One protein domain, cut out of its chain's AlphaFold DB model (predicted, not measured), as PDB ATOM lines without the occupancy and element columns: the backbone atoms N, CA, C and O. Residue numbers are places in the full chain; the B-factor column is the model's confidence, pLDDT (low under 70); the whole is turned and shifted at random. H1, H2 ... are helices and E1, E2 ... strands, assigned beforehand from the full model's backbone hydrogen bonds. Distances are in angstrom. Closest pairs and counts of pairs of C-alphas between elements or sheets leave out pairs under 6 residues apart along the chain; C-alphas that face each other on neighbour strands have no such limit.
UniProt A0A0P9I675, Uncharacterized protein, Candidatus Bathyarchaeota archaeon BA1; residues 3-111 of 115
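AT A GLANCE: This is residues 3 to 111 of the 115 residues of an uncharacterized protein of Candidatus Bathyarchaeota archaeon BA1 (UniProt A0A0P9I675). The model is an open V: one arm is a long helical hairpin of H1 and the much longer H2, and the other is a thin run of chain through residues 76 to 87 and the small helix H3 to a two-stranded hairpin, E2 and E3, at its tip. The short strand E1 lies inside the V near its corner. The printed part has 109 residues, with three named helices and three named strands in the order E1 H1 H2 H3 E2 E3. It is mostly helix and extended, with a radius of gyration of the C-alphas of 21.1 A and spans of 59 by 40 by 17 A.

HOW THE PARTS SIT: Residues 3 to 4 pair antiparallel with residues 10 to 11 of E1, residues 10 to 12, which pairs with no named strand. H1, residues 16 to 35, and H2, residues 40 to 75, form a helical hairpin and touch, closest at the C-alphas of Val 18 and Val 58, 6.1 A apart. They run opposite ways at a shallow tilt of 4 degrees. H3, residues 88 to 92, is apart from H1 and H2. In H1, H2 and H3 every O i to N i+4 pair is within hydrogen-bond range. E2, residues 95 to 100, and E3, residues 105 to 110, form an antiparallel hairpin at 142 degrees, with N 98 and O 107 at 2.9 A. Both are apart from H1 and H2.

IN THESE COORDINATES: E1 measures 6.5 A, from C-alpha 10 at (3.557, 66.085, -8.629). H1 measures 29.2 A, H2 52.3 A and H3 6.3 A. E2 measures 13.6 A; E3 measures 15.1 A, ending with C-alpha 110 at (-13.492, 59.028, -37.887).

THE WHOLE: The C-alphas farthest apart, of Gln 75 and Gly 104, are 62.7 A apart. The printed part has no cut. The link from H2 to H3 is long, and residues 71 to 77 and 83 to 90 stand free. Residue 6 is under pLDDT 70.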
ATOM      1  N   GLY A   3      -0.601  62.468 -10.091       74.12
ATOM      2  CA  GLY A   3      -1.369  63.228  -9.107       74.12
ATOM      3  C   GLY A   3      -0.686  64.560  -8.822       74.12
ATOM      4  O   GLY A   3       0.538  64.654  -8.913       74.12
ATOM      5  N   ILE A   4      -1.468  65.580  -8.481       72.94
ATOM      6  CA  ILE A   4      -0.974  66.896  -8.072       72.94
ATOM      7  C   ILE A   4      -1.472  67.142  -6.650       72.94
ATOM      8  O   ILE A   4      -2.658  67.003  -6.366       72.94
ATOM      9  N   SER A   5      -0.558  67.462  -5.741       72.38
ATOM     10  CA  SER A   5      -0.892  67.907  -4.389       72.38
ATOM     11  C   SER A   5      -1.250  69.393  -4.401       72.38
ATOM     12  O   SER A   5      -0.669  70.155  -5.168       72.38
ATOM     13  N   SER A   6      -2.119  69.823  -3.482       65.75
ATOM     14  CA  SER A   6      -2.435  71.244  -3.242       65.75
ATOM     15  C   SER A   6      -1.177  72.111  -3.018       65.75
ATOM     16  O   SER A   6      -1.147  73.284  -3.368       65.75
ATOM     17  N   LYS A   7      -0.070  71.510  -2.554       71.06
ATOM     18  CA  LYS A   7       1.249  72.159  -2.412       71.06
ATOM     19  C   LYS A   7       2.097  72.171  -3.701       71.06
ATOM     20  O   LYS A   7       3.312  72.328  -3.625       71.06
ATOM     21  N   GLY A   8       1.508  71.897  -4.865       71.69
ATOM     22  CA  GLY A   8       2.194  71.862  -6.165       71.69
ATOM     23  C   GLY A   8       3.103  70.647  -6.405       71.69
ATOM     24  O   GLY A   8       3.758  70.565  -7.440       71.69
ATOM     25  N   LYS A   9       3.159  69.674  -5.483       76.75
ATOM     26  CA  LYS A   9       3.972  68.458  -5.660       76.75
ATOM     27  C   LYS A   9       3.296  67.483  -6.621       76.75
ATOM     28  O   LYS A   9       2.178  67.040  -6.362       76.75
ATOM     29  N   MET A  10       4.000  67.110  -7.686       78.88
ATOM     30  CA  MET A  10       3.557  66.085  -8.629       78.88
ATOM     31  C   MET A  10       4.028  64.697  -8.177       78.88
ATOM     32  O   MET A  10       5.208  64.490  -7.901       78.88
ATOM     33  N   VAL A  11       3.110  63.732  -8.138       80.12
ATOM     34  CA  VAL A  11       3.412  62.321  -7.873       80.12
ATOM     35  C   VAL A  11       3.177  61.531  -9.151       80.12
ATOM     36  O   VAL A  11       2.047  61.449  -9.632       80.12
ATOM     37  N   ASN A  12       4.236  60.939  -9.705       83.25
ATOM     38  CA  ASN A  12       4.125  60.019 -10.831       83.25
ATOM     39  C   ASN A  12       4.243  58.578 -10.334       83.25
ATOM     40  O   ASN A  12       5.253  58.173  -9.766       83.25
ATOM     41  N   ILE A  13       3.190  57.806 -10.561       84.56
ATOM     42  CA  ILE A  13       3.146  56.381 -10.278       84.56
ATOM     43  C   ILE A  13       3.413  55.630 -11.566       84.56
ATOM     44  O   ILE A  13       2.616  55.702 -12.516       84.56
ATOM     45  N   ASP A  14       4.495  54.864 -11.562       87.06
ATOM     46  CA  ASP A  14       4.846  54.027 -12.691       87.06
ATOM     47  C   ASP A  14       3.829  52.886 -12.887       87.06
ATOM     48  O   ASP A  14       3.495  52.132 -11.972       87.06
ATOM     49  N   LEU A  15       3.324  52.780 -14.115       91.00
ATOM     50  CA  LEU A  15       2.419  51.724 -14.577       91.00
ATOM     51  C   LEU A  15       3.009  50.971 -15.785       91.00
ATOM     52  O   LEU A  15       2.281  50.256 -16.478       91.00
ATOM     53  N   SER A  16       4.308  51.127 -16.055       92.19
ATOM     54  CA  SER A  16       5.044  50.476 -17.145       92.19
ATOM     55  C   SER A  16       4.849  48.953 -17.162       92.19
ATOM     56  O   SER A  16       4.661  48.353 -18.222       92.19
ATOM     57  N   GLU A  17       4.763  48.329 -15.988       92.25
ATOM     58  CA  GLU A  17       4.520  46.892 -15.846       92.25
ATOM     59  C   GLU A  17       3.160  46.448 -16.415       92.25
ATOM     60  O   GLU A  17       3.056  45.368 -16.999       92.25
ATOM     61  N   VAL A  18       2.121  47.292 -16.366       94.56
ATOM     62  CA  VAL A  18       0.826  46.987 -17.007       94.56
ATOM     63  C   VAL A  18       0.994  46.872 -18.520       94.56
ATOM     64  O   VAL A  18       0.475  45.936 -19.135       94.56
ATOM     65  N   ARG A  19       1.762  47.787 -19.124       93.75
ATOM     66  CA  ARG A  19       2.094  47.734 -20.554       93.75
ATOM     67  C   ARG A  19       2.856  46.453 -20.882       93.75
ATOM     68  O   ARG A  19       2.467  45.731 -21.796       93.75
ATOM     69  N   ARG A  20       3.862  46.110 -20.075       95.88
ATOM     70  CA  ARG A  20       4.637  44.873 -20.233       95.88
ATOM     71  C   ARG A  20       3.760  43.618 -20.163       95.88
ATOM     72  O   ARG A  20       3.946  42.688 -20.953       95.88
ATOM     73  N   PHE A  21       2.780  43.575 -19.256       95.44
ATOM     74  CA  PHE A  21       1.814  42.475 -19.202       95.44
ATOM     75  C   PHE A  21       0.990  42.394 -20.487       95.44
ATOM     76  O   PHE A  21       0.860  41.301 -21.045       95.44
ATOM     77  N   HIS A  22       0.480  43.522 -20.982       95.38
ATOM     78  CA  HIS A  22      -0.278  43.552 -22.230       95.38
ATOM     79  C   HIS A  22       0.525  43.020 -23.414       95.38
ATOM     80  O   HIS A  22       0.030  42.142 -24.127       95.38
ATOM     81  N   ASP A  23       1.773  43.458 -23.575       96.81
ATOM     82  CA  ASP A  23       2.643  43.028 -24.674       96.81
ATOM     83  C   ASP A  23       2.929  41.517 -24.601       96.81
ATOM     84  O   ASP A  23       2.757  40.773 -25.572       96.81
ATOM     85  N   CYS A  24       3.254  41.018 -23.405       97.25
ATOM     86  CA  CYS A  24       3.518  39.599 -23.176       97.25
ATOM     87  C   CYS A  24       2.294  38.715 -23.482       97.25
ATOM     88  O   CYS A  24       2.402  37.680 -24.153       97.25
ATOM     89  N   TYR A  25       1.104  39.102 -23.014       97.31
ATOM     90  CA  TYR A  25      -0.122  38.344 -23.275       97.31
ATOM     91  C   TYR A  25      -0.623  38.503 -24.713       97.31
ATOM     92  O   TYR A  25      -1.195  37.555 -25.263       97.31
ATOM     93  N   PHE A  26      -0.390  39.655 -25.345       96.94
ATOM     94  CA  PHE A  26      -0.648  39.869 -26.764       96.94
ATOM     95  C   PHE A  26       0.146  38.877 -27.615       96.94
ATOM     96  O   PHE A  26      -0.458  38.131 -28.388       96.94
ATOM     97  N   GLU A  27       1.455  38.763 -27.395       97.56
ATOM     98  CA  GLU A  27       2.303  37.830 -28.142       97.56
ATOM     99  C   GLU A  27       1.904  36.364 -27.915       97.56
ATOM    100  O   GLU A  27       1.818  35.576 -28.862       97.56
ATOM    101  N   LYS A  28       1.533  35.988 -26.682       96.69
ATOM    102  CA  LYS A  28       0.979  34.649 -26.403       96.69
ATOM    103  C   LYS A  28      -0.294  34.383 -27.213       96.69
ATOM    104  O   LYS A  28      -0.411  33.333 -27.848       96.69
ATOM    105  N   ARG A  29      -1.241  35.326 -27.234       96.62
ATOM    106  CA  ARG A  29      -2.488  35.199 -28.011       96.62
ATOM    107  C   ARG A  29      -2.232  35.160 -29.511       96.62
ATOM    108  O   ARG A  29      -2.848  34.344 -30.193       96.62
ATOM    109  N   ARG A  30      -1.307  35.976 -30.013       96.94
ATOM    110  CA  ARG A  30      -0.899  36.003 -31.422       96.94
ATOM    111  C   ARG A  30      -0.344  34.648 -31.858       96.94
ATOM    112  O   ARG A  30      -0.768  34.105 -32.876       96.94
ATOM    113  N   ARG A  31       0.534  34.043 -31.050       96.81
ATOM    114  CA  ARG A  31       1.063  32.687 -31.293       96.81
ATOM    115  C   ARG A  31      -0.045  31.630 -31.304       96.81
ATOM    116  O   ARG A  31      -0.069  30.791 -32.201       96.81
ATOM    117  N   ILE A  32      -0.990  31.694 -30.362       95.38
ATOM    118  CA  ILE A  32      -2.164  30.798 -30.316       95.38
ATOM    119  C   ILE A  32      -3.015  30.943 -31.580       95.38
ATOM    120  O   ILE A  32      -3.417  29.945 -32.174       95.38
ATOM    121  N   GLN A  33      -3.278  32.178 -32.013       94.25
ATOM    122  CA  GLN A  33      -4.070  32.447 -33.211       94.25
ATOM    123  C   GLN A  33      -3.430  31.869 -34.472       94.25
ATOM    124  O   GLN A  33      -4.164  31.301 -35.278       94.25
ATOM    125  N   LYS A  34      -2.099  31.982 -34.610       96.31
ATOM    126  CA  LYS A  34      -1.334  31.393 -35.718       96.31
ATOM    127  C   LYS A  34      -1.376  29.862 -35.688       96.31
ATOM    128  O   LYS A  34      -1.790  29.245 -36.661       96.31
ATOM    129  N   LYS A  35      -1.014  29.244 -34.557       95.88
ATOM    130  CA  LYS A  35      -0.912  27.775 -34.437       95.88
ATOM    131  C   LYS A  35      -2.257  27.057 -34.563       95.88
ATOM    132  O   LYS A  35      -2.316  25.942 -35.065       95.88
ATOM    133  N   LEU A  36      -3.342  27.675 -34.096       94.88
ATOM    134  CA  LEU A  36      -4.668  27.050 -34.039       94.88
ATOM    135  C   LEU A  36      -5.647  27.633 -35.058       94.88
ATOM    136  O   LEU A  36      -6.857  27.597 -34.836       94.88
ATOM    137  N   ALA A  37      -5.142  28.164 -36.175       91.75
ATOM    138  CA  ALA A  37      -5.970  28.733 -37.235       91.75
ATOM    139  C   ALA A  37      -7.065  27.757 -37.710       91.75
ATOM    140  O   ALA A  37      -8.220  28.153 -37.817       91.75
ATOM    141  N   LYS A  38      -6.721  26.470 -37.870       95.56
ATOM    142  CA  LYS A  38      -7.631  25.401 -38.321       95.56
ATOM    143  C   LYS A  38      -8.438  24.725 -37.195       95.56
ATOM    144  O   LYS A  38      -9.243  23.846 -37.467       95.56
ATOM    145  N   LYS A  39      -8.233  25.099 -35.921       96.06
ATOM    146  CA  LYS A  39      -8.870  24.458 -34.746       96.06
ATOM    147  C   LYS A  39      -9.659  25.482 -33.911       96.06
ATOM    148  O   LYS A  39      -9.207  25.880 -32.832       96.06
ATOM    149  N   PRO A  40     -10.846  25.924 -34.374       93.38
ATOM    150  CA  PRO A  40     -11.555  27.071 -33.797       93.38
ATOM    151  C   PRO A  40     -12.027  26.849 -32.354       93.38
ATOM    152  O   PRO A  40     -11.937  27.771 -31.540       93.38
ATOM    153  N   ARG A  41     -12.479  25.633 -32.006       95.81
ATOM    154  CA  ARG A  41     -12.936  25.296 -30.644       95.81
ATOM    155  C   ARG A  41     -11.799  25.434 -29.623       95.81
ATOM    156  O   ARG A  41     -11.916  26.198 -28.666       95.81
ATOM    157  N   VAL A  42     -10.656  24.796 -29.887       95.50
ATOM    158  CA  VAL A  42      -9.465  24.849 -29.015       95.50
ATOM    159  C   VAL A  42      -8.891  26.267 -28.941       95.50
ATOM    160  O   VAL A  42      -8.570  26.762 -27.858       95.50
ATOM    161  N   LYS A  43      -8.826  26.968 -30.083       96.50
ATOM    162  CA  LYS A  43      -8.394  28.371 -30.160       96.50
ATOM    163  C   LYS A  43      -9.218  29.264 -29.234       96.50
ATOM    164  O   LYS A  43      -8.642  30.066 -28.501       96.50
ATOM    165  N   ARG A  44     -10.548  29.127 -29.242       96.56
ATOM    166  CA  ARG A  44     -11.453  29.935 -28.410       96.56
ATOM    167  C   ARG A  44     -11.177  29.740 -26.921       96.56
ATOM    168  O   ARG A  44     -10.992  30.729 -26.213       96.56
ATOM    169  N   VAL A  45     -11.082  28.488 -26.470       97.50
ATOM    170  CA  VAL A  45     -10.817  28.144 -25.062       97.50
ATOM    171  C   VAL A  45      -9.478  28.719 -24.601       97.50
ATOM    172  O   VAL A  45      -9.402  29.383 -23.566       97.50
ATOM    173  N   LEU A  46      -8.416  28.547 -25.393       97.19
ATOM    174  CA  LEU A  46      -7.097  29.070 -25.038       97.19
ATOM    175  C   LEU A  46      -7.056  30.599 -25.038       97.19
ATOM    176  O   LEU A  46      -6.500  31.197 -24.117       97.19
ATOM    177  N   LEU A  47      -7.678  31.258 -26.017       97.19
ATOM    178  CA  LEU A  47      -7.767  32.717 -26.019       97.19
ATOM    179  C   LEU A  47      -8.526  33.239 -24.795       97.19
ATOM    180  O   LEU A  47      -8.068  34.206 -24.185       97.19
ATOM    181  N   ALA A  48      -9.627  32.595 -24.399       97.44
ATOM    182  CA  ALA A  48     -10.365  32.947 -23.188       97.44
ATOM    183  C   ALA A  48      -9.506  32.766 -21.925       97.44
ATOM    184  O   ALA A  48      -9.401  33.688 -21.114       97.44
ATOM    185  N   LYS A  49      -8.795  31.637 -21.807       97.44
ATOM    186  CA  LYS A  49      -7.860  31.359 -20.703       97.44
ATOM    187  C   LYS A  49      -6.809  32.461 -20.556       97.44
ATOM    188  O   LYS A  49      -6.612  32.980 -19.459       97.44
ATOM    189  N   TYR A  50      -6.143  32.842 -21.648       97.44
ATOM    190  CA  TYR A  50      -5.090  33.863 -21.601       97.44
ATOM    191  C   TYR A  50      -5.634  35.291 -21.448       97.44
ATOM    192  O   TYR A  50      -4.972  36.101 -20.809       97.44
ATOM    193  N   ARG A  51      -6.844  35.597 -21.939       95.38
ATOM    194  CA  ARG A  51      -7.548  36.857 -21.614       95.38
ATOM    195  C   ARG A  51      -7.858  36.956 -20.120       95.38
ATOM    196  O   ARG A  51      -7.583  37.979 -19.504       95.38
ATOM    197  N   GLY A  52      -8.381  35.884 -19.525       97.75
ATOM    198  CA  GLY A  52      -8.685  35.847 -18.093       97.75
ATOM    199  C   GLY A  52      -7.435  35.985 -17.221       97.75
ATOM    200  O   GLY A  52      -7.446  36.722 -16.239       97.75
ATOM    201  N   ARG A  53      -6.337  35.317 -17.596       97.12
ATOM    202  CA  ARG A  53      -5.051  35.414 -16.886       97.12
ATOM    203  C   ARG A  53      -4.445  36.815 -16.943       97.12
ATOM    204  O   ARG A  53      -4.006  37.307 -15.910       97.12
ATOM    205  N   GLU A  54      -4.458  37.453 -18.113       97.38
ATOM    206  CA  GLU A  54      -4.022  38.846 -18.253       97.38
ATOM    207  C   GLU A  54      -4.856  39.761 -17.355       97.38
ATOM    208  O   GLU A  54      -4.291  40.479 -16.538       97.38
ATOM    209  N   ARG A  55      -6.193  39.672 -17.440       96.88
ATOM    210  CA  ARG A  55      -7.102  40.500 -16.636       96.88
ATOM    211  C   ARG A  55      -6.831  40.352 -15.141       96.88
ATOM    212  O   ARG A  55      -6.728  41.355 -14.449       96.88
ATOM    213  N   ARG A  56      -6.682  39.119 -14.643       97.56
ATOM    214  CA  ARG A  56      -6.367  38.877 -13.227       97.56
ATOM    215  C   ARG A  56      -5.026  39.484 -12.822       97.56
ATOM    216  O   ARG A  56      -4.951  40.100 -11.770       97.56
ATOM    217  N   ARG A  57      -3.993  39.352 -13.657       96.31
ATOM    218  CA  ARG A  57      -2.654  39.879 -13.351       96.31
ATOM    219  C   ARG A  57      -2.602  41.405 -13.372       96.31
ATOM    220  O   ARG A  57      -1.996  41.997 -12.490       96.31
ATOM    221  N   VAL A  58      -3.272  42.032 -14.339       96.50
ATOM    222  CA  VAL A  58      -3.425  43.492 -14.388       96.50
ATOM    223  C   VAL A  58      -4.207  43.982 -13.169       96.50
ATOM    224  O   VAL A  58      -3.768  44.918 -12.513       96.50
ATOM    225  N   ASN A  59      -5.314  43.323 -12.815       96.50
ATOM    226  CA  ASN A  59      -6.111  43.699 -11.647       96.50
ATOM    227  C   ASN A  59      -5.333  43.574 -10.330       96.50
ATOM    228  O   ASN A  59      -5.418  44.482  -9.513       96.50
ATOM    229  N   ASP A  60      -4.576  42.490 -10.134       96.69
ATOM    230  CA  ASP A  60      -3.728  42.295  -8.948       96.69
ATOM    231  C   ASP A  60      -2.676  43.405  -8.823       96.69
ATOM    232  O   ASP A  60      -2.531  44.023  -7.768       96.69
ATOM    233  N   PHE A  61      -1.989  43.724  -9.924       95.88
ATOM    234  CA  PHE A  61      -1.024  44.819  -9.941       95.88
ATOM    235  C   PHE A  61      -1.683  46.164  -9.616       95.88
ATOM    236  O   PHE A  61      -1.196  46.896  -8.756       95.88
ATOM    237  N   LEU A  62      -2.820  46.470 -10.248       94.31
ATOM    238  CA  LEU A  62      -3.559  47.701  -9.979       94.31
ATOM    239  C   LEU A  62      -4.068  47.762  -8.535       94.31
ATOM    240  O   LEU A  62      -3.992  48.823  -7.936       94.31
ATOM    241  N   HIS A  63      -4.514  46.651  -7.944       96.00
ATOM    242  CA  HIS A  63      -4.891  46.602  -6.526       96.00
ATOM    243  C   HIS A  63      -3.718  46.955  -5.610       96.00
ATOM    244  O   HIS A  63      -3.880  47.747  -4.684       96.00
ATOM    245  N   LYS A  64      -2.523  46.421  -5.885       94.88
ATOM    246  CA  LYS A  64      -1.311  46.737  -5.112       94.88
ATOM    247  C   LYS A  64      -0.917  48.204  -5.249       94.88
ATOM    248  O   LYS A  64      -0.547  48.827  -4.258       94.88
ATOM    249  N   VAL A  65      -1.025  48.762  -6.452       93.88
ATOM    250  CA  VAL A  65      -0.791  50.192  -6.687       93.88
ATOM    251  C   VAL A  65      -1.819  51.037  -5.936       93.88
ATOM    252  O   VAL A  65      -1.430  51.934  -5.194       93.88
ATOM    253  N   SER A  66      -3.111  50.727  -6.058       91.75
ATOM    254  CA  SER A  66      -4.182  51.445  -5.359       91.75
ATOM    255  C   SER A  66      -4.013  51.401  -3.844       91.75
ATOM    256  O   SER A  66      -4.223  52.413  -3.183       91.75
ATOM    257  N   ARG A  67      -3.579  50.262  -3.288       95.44
ATOM    258  CA  ARG A  67      -3.263  50.142  -1.862       95.44
ATOM    259  C   ARG A  67      -2.157  51.113  -1.446       95.44
ATOM    260  O   ARG A  67      -2.359  51.870  -0.506       95.44
ATOM    261  N   LYS A  68      -1.039  51.149  -2.180       92.06
ATOM    262  CA  LYS A  68       0.063  52.091  -1.907       92.06
ATOM    263  C   LYS A  68      -0.386  53.550  -1.989       92.06
ATOM    264  O   LYS A  68       0.043  54.376  -1.193       92.06
ATOM    265  N   VAL A  69      -1.260  53.866  -2.945       89.62
ATOM    266  CA  VAL A  69      -1.852  55.202  -3.085       89.62
ATOM    267  C   VAL A  69      -2.692  55.557  -1.863       89.62
ATOM    268  O   VAL A  69      -2.502  56.627  -1.292       89.62
ATOM    269  N   ALA A  70      -3.581  54.659  -1.435       90.50
ATOM    270  CA  ALA A  70      -4.422  54.872  -0.261       90.50
ATOM    271  C   ALA A  70      -3.591  55.034   1.025       90.50
ATOM    272  O   ALA A  70      -3.865  55.929   1.822       90.50
ATOM    273  N   GLU A  71      -2.543  54.220   1.196       92.19
ATOM    274  CA  GLU A  71      -1.594  54.333   2.310       92.19
ATOM    275  C   GLU A  71      -0.895  55.703   2.308       92.19
ATOM    276  O   GLU A  71      -0.883  56.382   3.334       92.19
ATOM    277  N   TYR A  72      -0.403  56.160   1.151       87.50
ATOM    278  CA  TYR A  72       0.221  57.480   1.007       87.50
ATOM    279  C   TYR A  72      -0.736  58.622   1.373       87.50
ATOM    280  O   TYR A  72      -0.359  59.551   2.085       87.50
ATOM    281  N   ILE A  73      -1.982  58.557   0.908       87.25
ATOM    282  CA  ILE A  73      -2.996  59.580   1.185       87.25
ATOM    283  C   ILE A  73      -3.318  59.642   2.679       87.25
ATOM    284  O   ILE A  73      -3.338  60.733   3.248       87.25
ATOM    285  N   SER A  74      -3.508  58.481   3.313       89.44
ATOM    286  CA  SER A  74      -3.803  58.376   4.744       89.44
ATOM    287  C   SER A  74      -2.670  58.947   5.603       89.44
ATOM    288  O   SER A  74      -2.903  59.797   6.460       89.44
ATOM    289  N   GLN A  75      -1.420  58.573   5.305       89.62
ATOM    290  CA  GLN A  75      -0.236  59.067   6.021       89.62
ATOM    291  C   GLN A  75      -0.067  60.587   5.924       89.62
ATOM    292  O   GLN A  75       0.361  61.225   6.882       89.62
ATOM    293  N   ASN A  76      -0.414  61.178   4.780       85.88
ATOM    294  CA  ASN A  76      -0.249  62.609   4.535       85.88
ATOM    295  C   ASN A  76      -1.520  63.430   4.819       85.88
ATOM    296  O   ASN A  76      -1.506  64.637   4.579       85.88
ATOM    297  N   LYS A  77      -2.598  62.797   5.312       85.69
ATOM    298  CA  LYS A  77      -3.910  63.423   5.566       85.69
ATOM    299  C   LYS A  77      -4.411  64.255   4.373       85.69
ATOM    300  O   LYS A  77      -4.828  65.399   4.532       85.69
ATOM    301  N   LEU A  78      -4.301  63.700   3.165       83.25
ATOM    302  CA  LEU A  78      -4.693  64.383   1.928       83.25
ATOM    303  C   LEU A  78      -6.155  64.092   1.569       83.25
ATOM    304  O   LEU A  78      -6.631  62.972   1.739       83.25
ATOM    305  N   GLU A  79      -6.836  65.075   0.986       81.44
ATOM    306  CA  GLU A  79      -8.109  64.860   0.295       81.44
ATOM    307  C   GLU A  79      -7.872  64.446  -1.162       81.44
ATOM    308  O   GLU A  79      -6.900  64.862  -1.799       81.44
ATOM    309  N   ILE A  80      -8.758  63.601  -1.697       81.56
ATOM    310  CA  ILE A  80      -8.613  63.031  -3.040       81.56
ATOM    311  C   ILE A  80      -9.634  63.646  -3.984       81.56
ATOM    312  O   ILE A  80     -10.839  63.521  -3.777       81.56
ATOM    313  N   ILE A  81      -9.147  64.203  -5.089       83.50
ATOM    314  CA  ILE A  81      -9.973  64.631  -6.215       83.50
ATOM    315  C   ILE A  81      -9.557  63.800  -7.429       83.50
ATOM    316  O   ILE A  81      -8.396  63.814  -7.836       83.50
ATOM    317  N   PHE A  82     -10.502  63.051  -8.000       84.00
ATOM    318  CA  PHE A  82     -10.279  62.281  -9.221       84.00
ATOM    319  C   PHE A  82     -10.961  62.939 -10.413       84.00
ATOM    320  O   PHE A  82     -12.147  63.266 -10.371       84.00
ATOM    321  N   GLU A  83     -10.236  63.035 -11.523       83.12
ATOM    322  CA  GLU A  83     -10.831  63.403 -12.799       83.12
ATOM    323  C   GLU A  83     -11.790  62.312 -13.291       83.12
ATOM    324  O   GLU A  83     -11.501  61.109 -13.266       83.12
ATOM    325  N   ARG A  84     -12.937  62.735 -13.825       85.81
ATOM    326  CA  ARG A  84     -13.882  61.828 -14.479       85.81
ATOM    327  C   ARG A  84     -13.385  61.483 -15.885       85.81
ATOM    328  O   ARG A  84     -13.858  62.018 -16.879       85.81
ATOM    329  N   LEU A  85     -12.483  60.509 -15.975       85.12
ATOM    330  CA  LEU A  85     -11.913  60.025 -17.243       85.12
ATOM    331  C   LEU A  85     -12.766  58.950 -17.943       85.12
ATOM    332  O   LEU A  85     -12.273  58.169 -18.767       85.12
ATOM    333  N   THR A  86     -14.059  58.858 -17.623       85.06
ATOM    334  CA  THR A  86     -14.936  57.896 -18.298       85.06
ATOM    335  C   THR A  86     -15.114  58.300 -19.764       85.06
ATOM    336  O   THR A  86     -15.109  59.472 -20.118       85.06
ATOM    337  N   HIS A  87     -15.246  57.317 -20.656       86.00
ATOM    338  CA  HIS A  87     -15.535  57.533 -22.083       86.00
ATOM    339  C   HIS A  87     -14.460  58.238 -22.929       86.00
ATOM    340  O   HIS A  87     -14.665  58.339 -24.138       86.00
ATOM    341  N   VAL A  88     -13.292  58.608 -22.387       87.88
ATOM    342  CA  VAL A  88     -12.204  59.281 -23.138       87.88
ATOM    343  C   VAL A  88     -11.902  58.577 -24.468       87.88
ATOM    344  O   VAL A  88     -11.955  59.185 -25.534       87.88
ATOM    345  N   ARG A  89     -11.702  57.251 -24.450       84.12
ATOM    346  CA  ARG A  89     -11.445  56.477 -25.681       84.12
ATOM    347  C   ARG A  89     -12.616  56.482 -26.665       84.12
ATOM    348  O   ARG A  89     -12.368  56.432 -27.865       84.12
ATOM    349  N   ARG A  90     -13.866  56.493 -26.189       85.25
ATOM    350  CA  ARG A  90     -15.053  56.543 -27.063       85.25
ATOM    351  C   ARG A  90     -15.195  57.917 -27.711       85.25
ATOM    352  O   ARG A  90     -15.554  57.973 -28.881       85.25
ATOM    353  N   SER A  91     -14.880  58.976 -26.966       86.50
ATOM    354  CA  SER A  91     -14.857  60.347 -27.472       86.50
ATOM    355  C   SER A  91     -13.806  60.504 -28.573       86.50
ATOM    356  O   SER A  91     -14.145  60.824 -29.707       86.50
ATOM    357  N   VAL A  92     -12.550  60.134 -28.297       86.62
ATOM    358  CA  VAL A  92     -11.447  60.245 -29.271       86.62
ATOM    359  C   VAL A  92     -11.703  59.401 -30.528       86.62
ATOM    360  O   VAL A  92     -11.505  59.865 -31.648       86.62
ATOM    361  N   ASN A  93     -12.207  58.173 -30.367       87.38
ATOM    362  CA  ASN A  93     -12.469  57.251 -31.480       87.38
ATOM    363  C   ASN A  93     -13.901  57.350 -32.033       87.38
ATOM    364  O   ASN A  93     -14.423  56.363 -32.565       87.38
ATOM    365  N   LYS A  94     -14.566  58.502 -31.887       88.44
ATOM    366  CA  LYS A  94     -15.934  58.693 -32.376       88.44
ATOM    367  C   LYS A  94     -15.962  58.581 -33.904       88.44
ATOM    368  O   LYS A  94     -15.184  59.223 -34.609       88.44
ATOM    369  N   LYS A  95     -16.869  57.745 -34.415       89.94
ATOM    370  CA  LYS A  95     -17.053  57.509 -35.853       89.94
ATOM    371  C   LYS A  95     -18.474  57.848 -36.282       89.94
ATOM    372  O   LYS A  95     -19.417  57.503 -35.573       89.94
ATOM    373  N   ALA A  96     -18.612  58.445 -37.459       89.31
ATOM    374  CA  ALA A  96     -19.887  58.707 -38.117       89.31
ATOM    375  C   ALA A  96     -19.971  57.928 -39.433       89.31
ATOM    376  O   ALA A  96     -18.950  57.616 -40.045       89.31
ATOM    377  N   LYS A  97     -21.186  57.581 -39.862       90.75
ATOM    378  CA  LYS A  97     -21.402  57.016 -41.196       90.75
ATOM    379  C   LYS A  97     -21.265  58.144 -42.221       90.75
ATOM    380  O   LYS A  97     -21.989  59.126 -42.123       90.75
ATOM    381  N   ARG A  98     -20.353  58.005 -43.182       89.00
ATOM    382  CA  ARG A  98     -20.249  58.893 -44.347       89.00
ATOM    383  C   ARG A  98     -20.208  58.063 -45.620       89.00
ATOM    384  O   ARG A  98     -19.734  56.925 -45.604       89.00
ATOM    385  N   TYR A  99     -20.726  58.631 -46.699       89.00
ATOM    386  CA  TYR A  99     -20.563  58.064 -48.027       89.00
ATOM    387  C   TYR A  99     -19.100  58.206 -48.459       89.00
ATOM    388  O   TYR A  99     -18.515  59.279 -48.330       89.00
ATOM    389  N   ASN A 100     -18.500  57.112 -48.915       84.50
ATOM    390  CA  ASN A 100     -17.156  57.100 -49.474       84.50
ATOM    391  C   ASN A 100     -17.280  57.008 -50.999       84.50
ATOM    392  O   ASN A 100     -17.632  55.945 -51.512       84.50
ATOM    393  N   SER A 101     -16.964  58.106 -51.692       81.12
ATOM    394  CA  SER A 101     -17.050  58.242 -53.153       81.12
ATOM    395  C   SER A 101     -16.158  57.261 -53.911       81.12
ATOM    396  O   SER A 101     -16.558  56.764 -54.954       81.12
ATOM    397  N   HIS A 102     -14.993  56.910 -53.364       82.62
ATOM    398  CA  HIS A 102     -14.071  55.963 -53.991       82.62
ATOM    399  C   HIS A 102     -14.596  54.518 -53.956       82.62
ATOM    400  O   HIS A 102     -14.432  53.764 -54.905       82.62
ATOM    401  N   SER A 103     -15.238  54.119 -52.856       85.75
ATOM    402  CA  SER A 103     -15.757  52.748 -52.688       85.75
ATOM    403  C   SER A 103     -17.239  52.576 -53.037       85.75
ATOM    404  O   SER A 103     -17.734  51.448 -53.017       85.75
ATOM    405  N   GLY A 104     -17.970  53.679 -53.233       88.69
ATOM    406  CA  GLY A 104     -19.423  53.705 -53.424       88.69
ATOM    407  C   GLY A 104     -20.254  53.290 -52.200       88.69
ATOM    408  O   GLY A 104     -21.442  53.007 -52.330       88.69
ATOM    409  N   LYS A 105     -19.657  53.199 -51.001       91.75
ATOM    410  CA  LYS A 105     -20.300  52.626 -49.802       91.75
ATOM    411  C   LYS A 105     -20.395  53.626 -48.659       91.75
ATOM    412  O   LYS A 105     -19.495  54.435 -48.441       91.75
ATOM    413  N   VAL A 106     -21.445  53.496 -47.848       91.62
ATOM    414  CA  VAL A 106     -21.557  54.205 -46.565       91.62
ATOM    415  C   VAL A 106     -20.743  53.467 -45.503       91.62
ATOM    416  O   VAL A 106     -21.043  52.326 -45.153       91.62
ATOM    417  N   GLN A 107     -19.714  54.120 -44.965       89.88
ATOM    418  CA  GLN A 107     -18.764  53.521 -44.026       89.88
ATOM    419  C   GLN A 107     -18.604  54.364 -42.756       89.88
ATOM    420  O   GLN A 107     -18.815  55.575 -42.761       89.88
ATOM    421  N   LYS A 108     -18.217  53.725 -41.641       89.19
ATOM    422  CA  LYS A 108     -17.894  54.426 -40.387       89.19
ATOM    423  C   LYS A 108     -16.509  55.064 -40.486       89.19
ATOM    424  O   LYS A 108     -15.504  54.379 -40.287       89.19
ATOM    425  N   VAL A 109     -16.464  56.368 -40.714       86.62
ATOM    426  CA  VAL A 109     -15.232  57.166 -40.743       86.62
ATOM    427  C   VAL A 109     -15.044  57.917 -39.428       86.62
ATOM    428  O   VAL A 109     -16.014  58.185 -38.716       86.62
ATOM    429  N   SER A 110     -13.791  58.203 -39.064       86.69
ATOM    430  CA  SER A 110     -13.492  59.028 -37.887       86.69
ATOM    431  C   SER A 110     -14.101  60.412 -38.072       86.69
ATOM    432  O   SER A 110     -13.961  60.997 -39.138       86.69
ATOM    433  N   ILE A 111     -14.756  60.946 -37.042       85.94
ATOM    434  CA  ILE A 111     -15.234  62.339 -37.087       85.94
ATOM    435  C   ILE A 111     -14.045  63.307 -37.074       85.94
ATOM    436  O   ILE A 111     -14.111  64.373 -37.668       85.94
TER     437      ILE A 111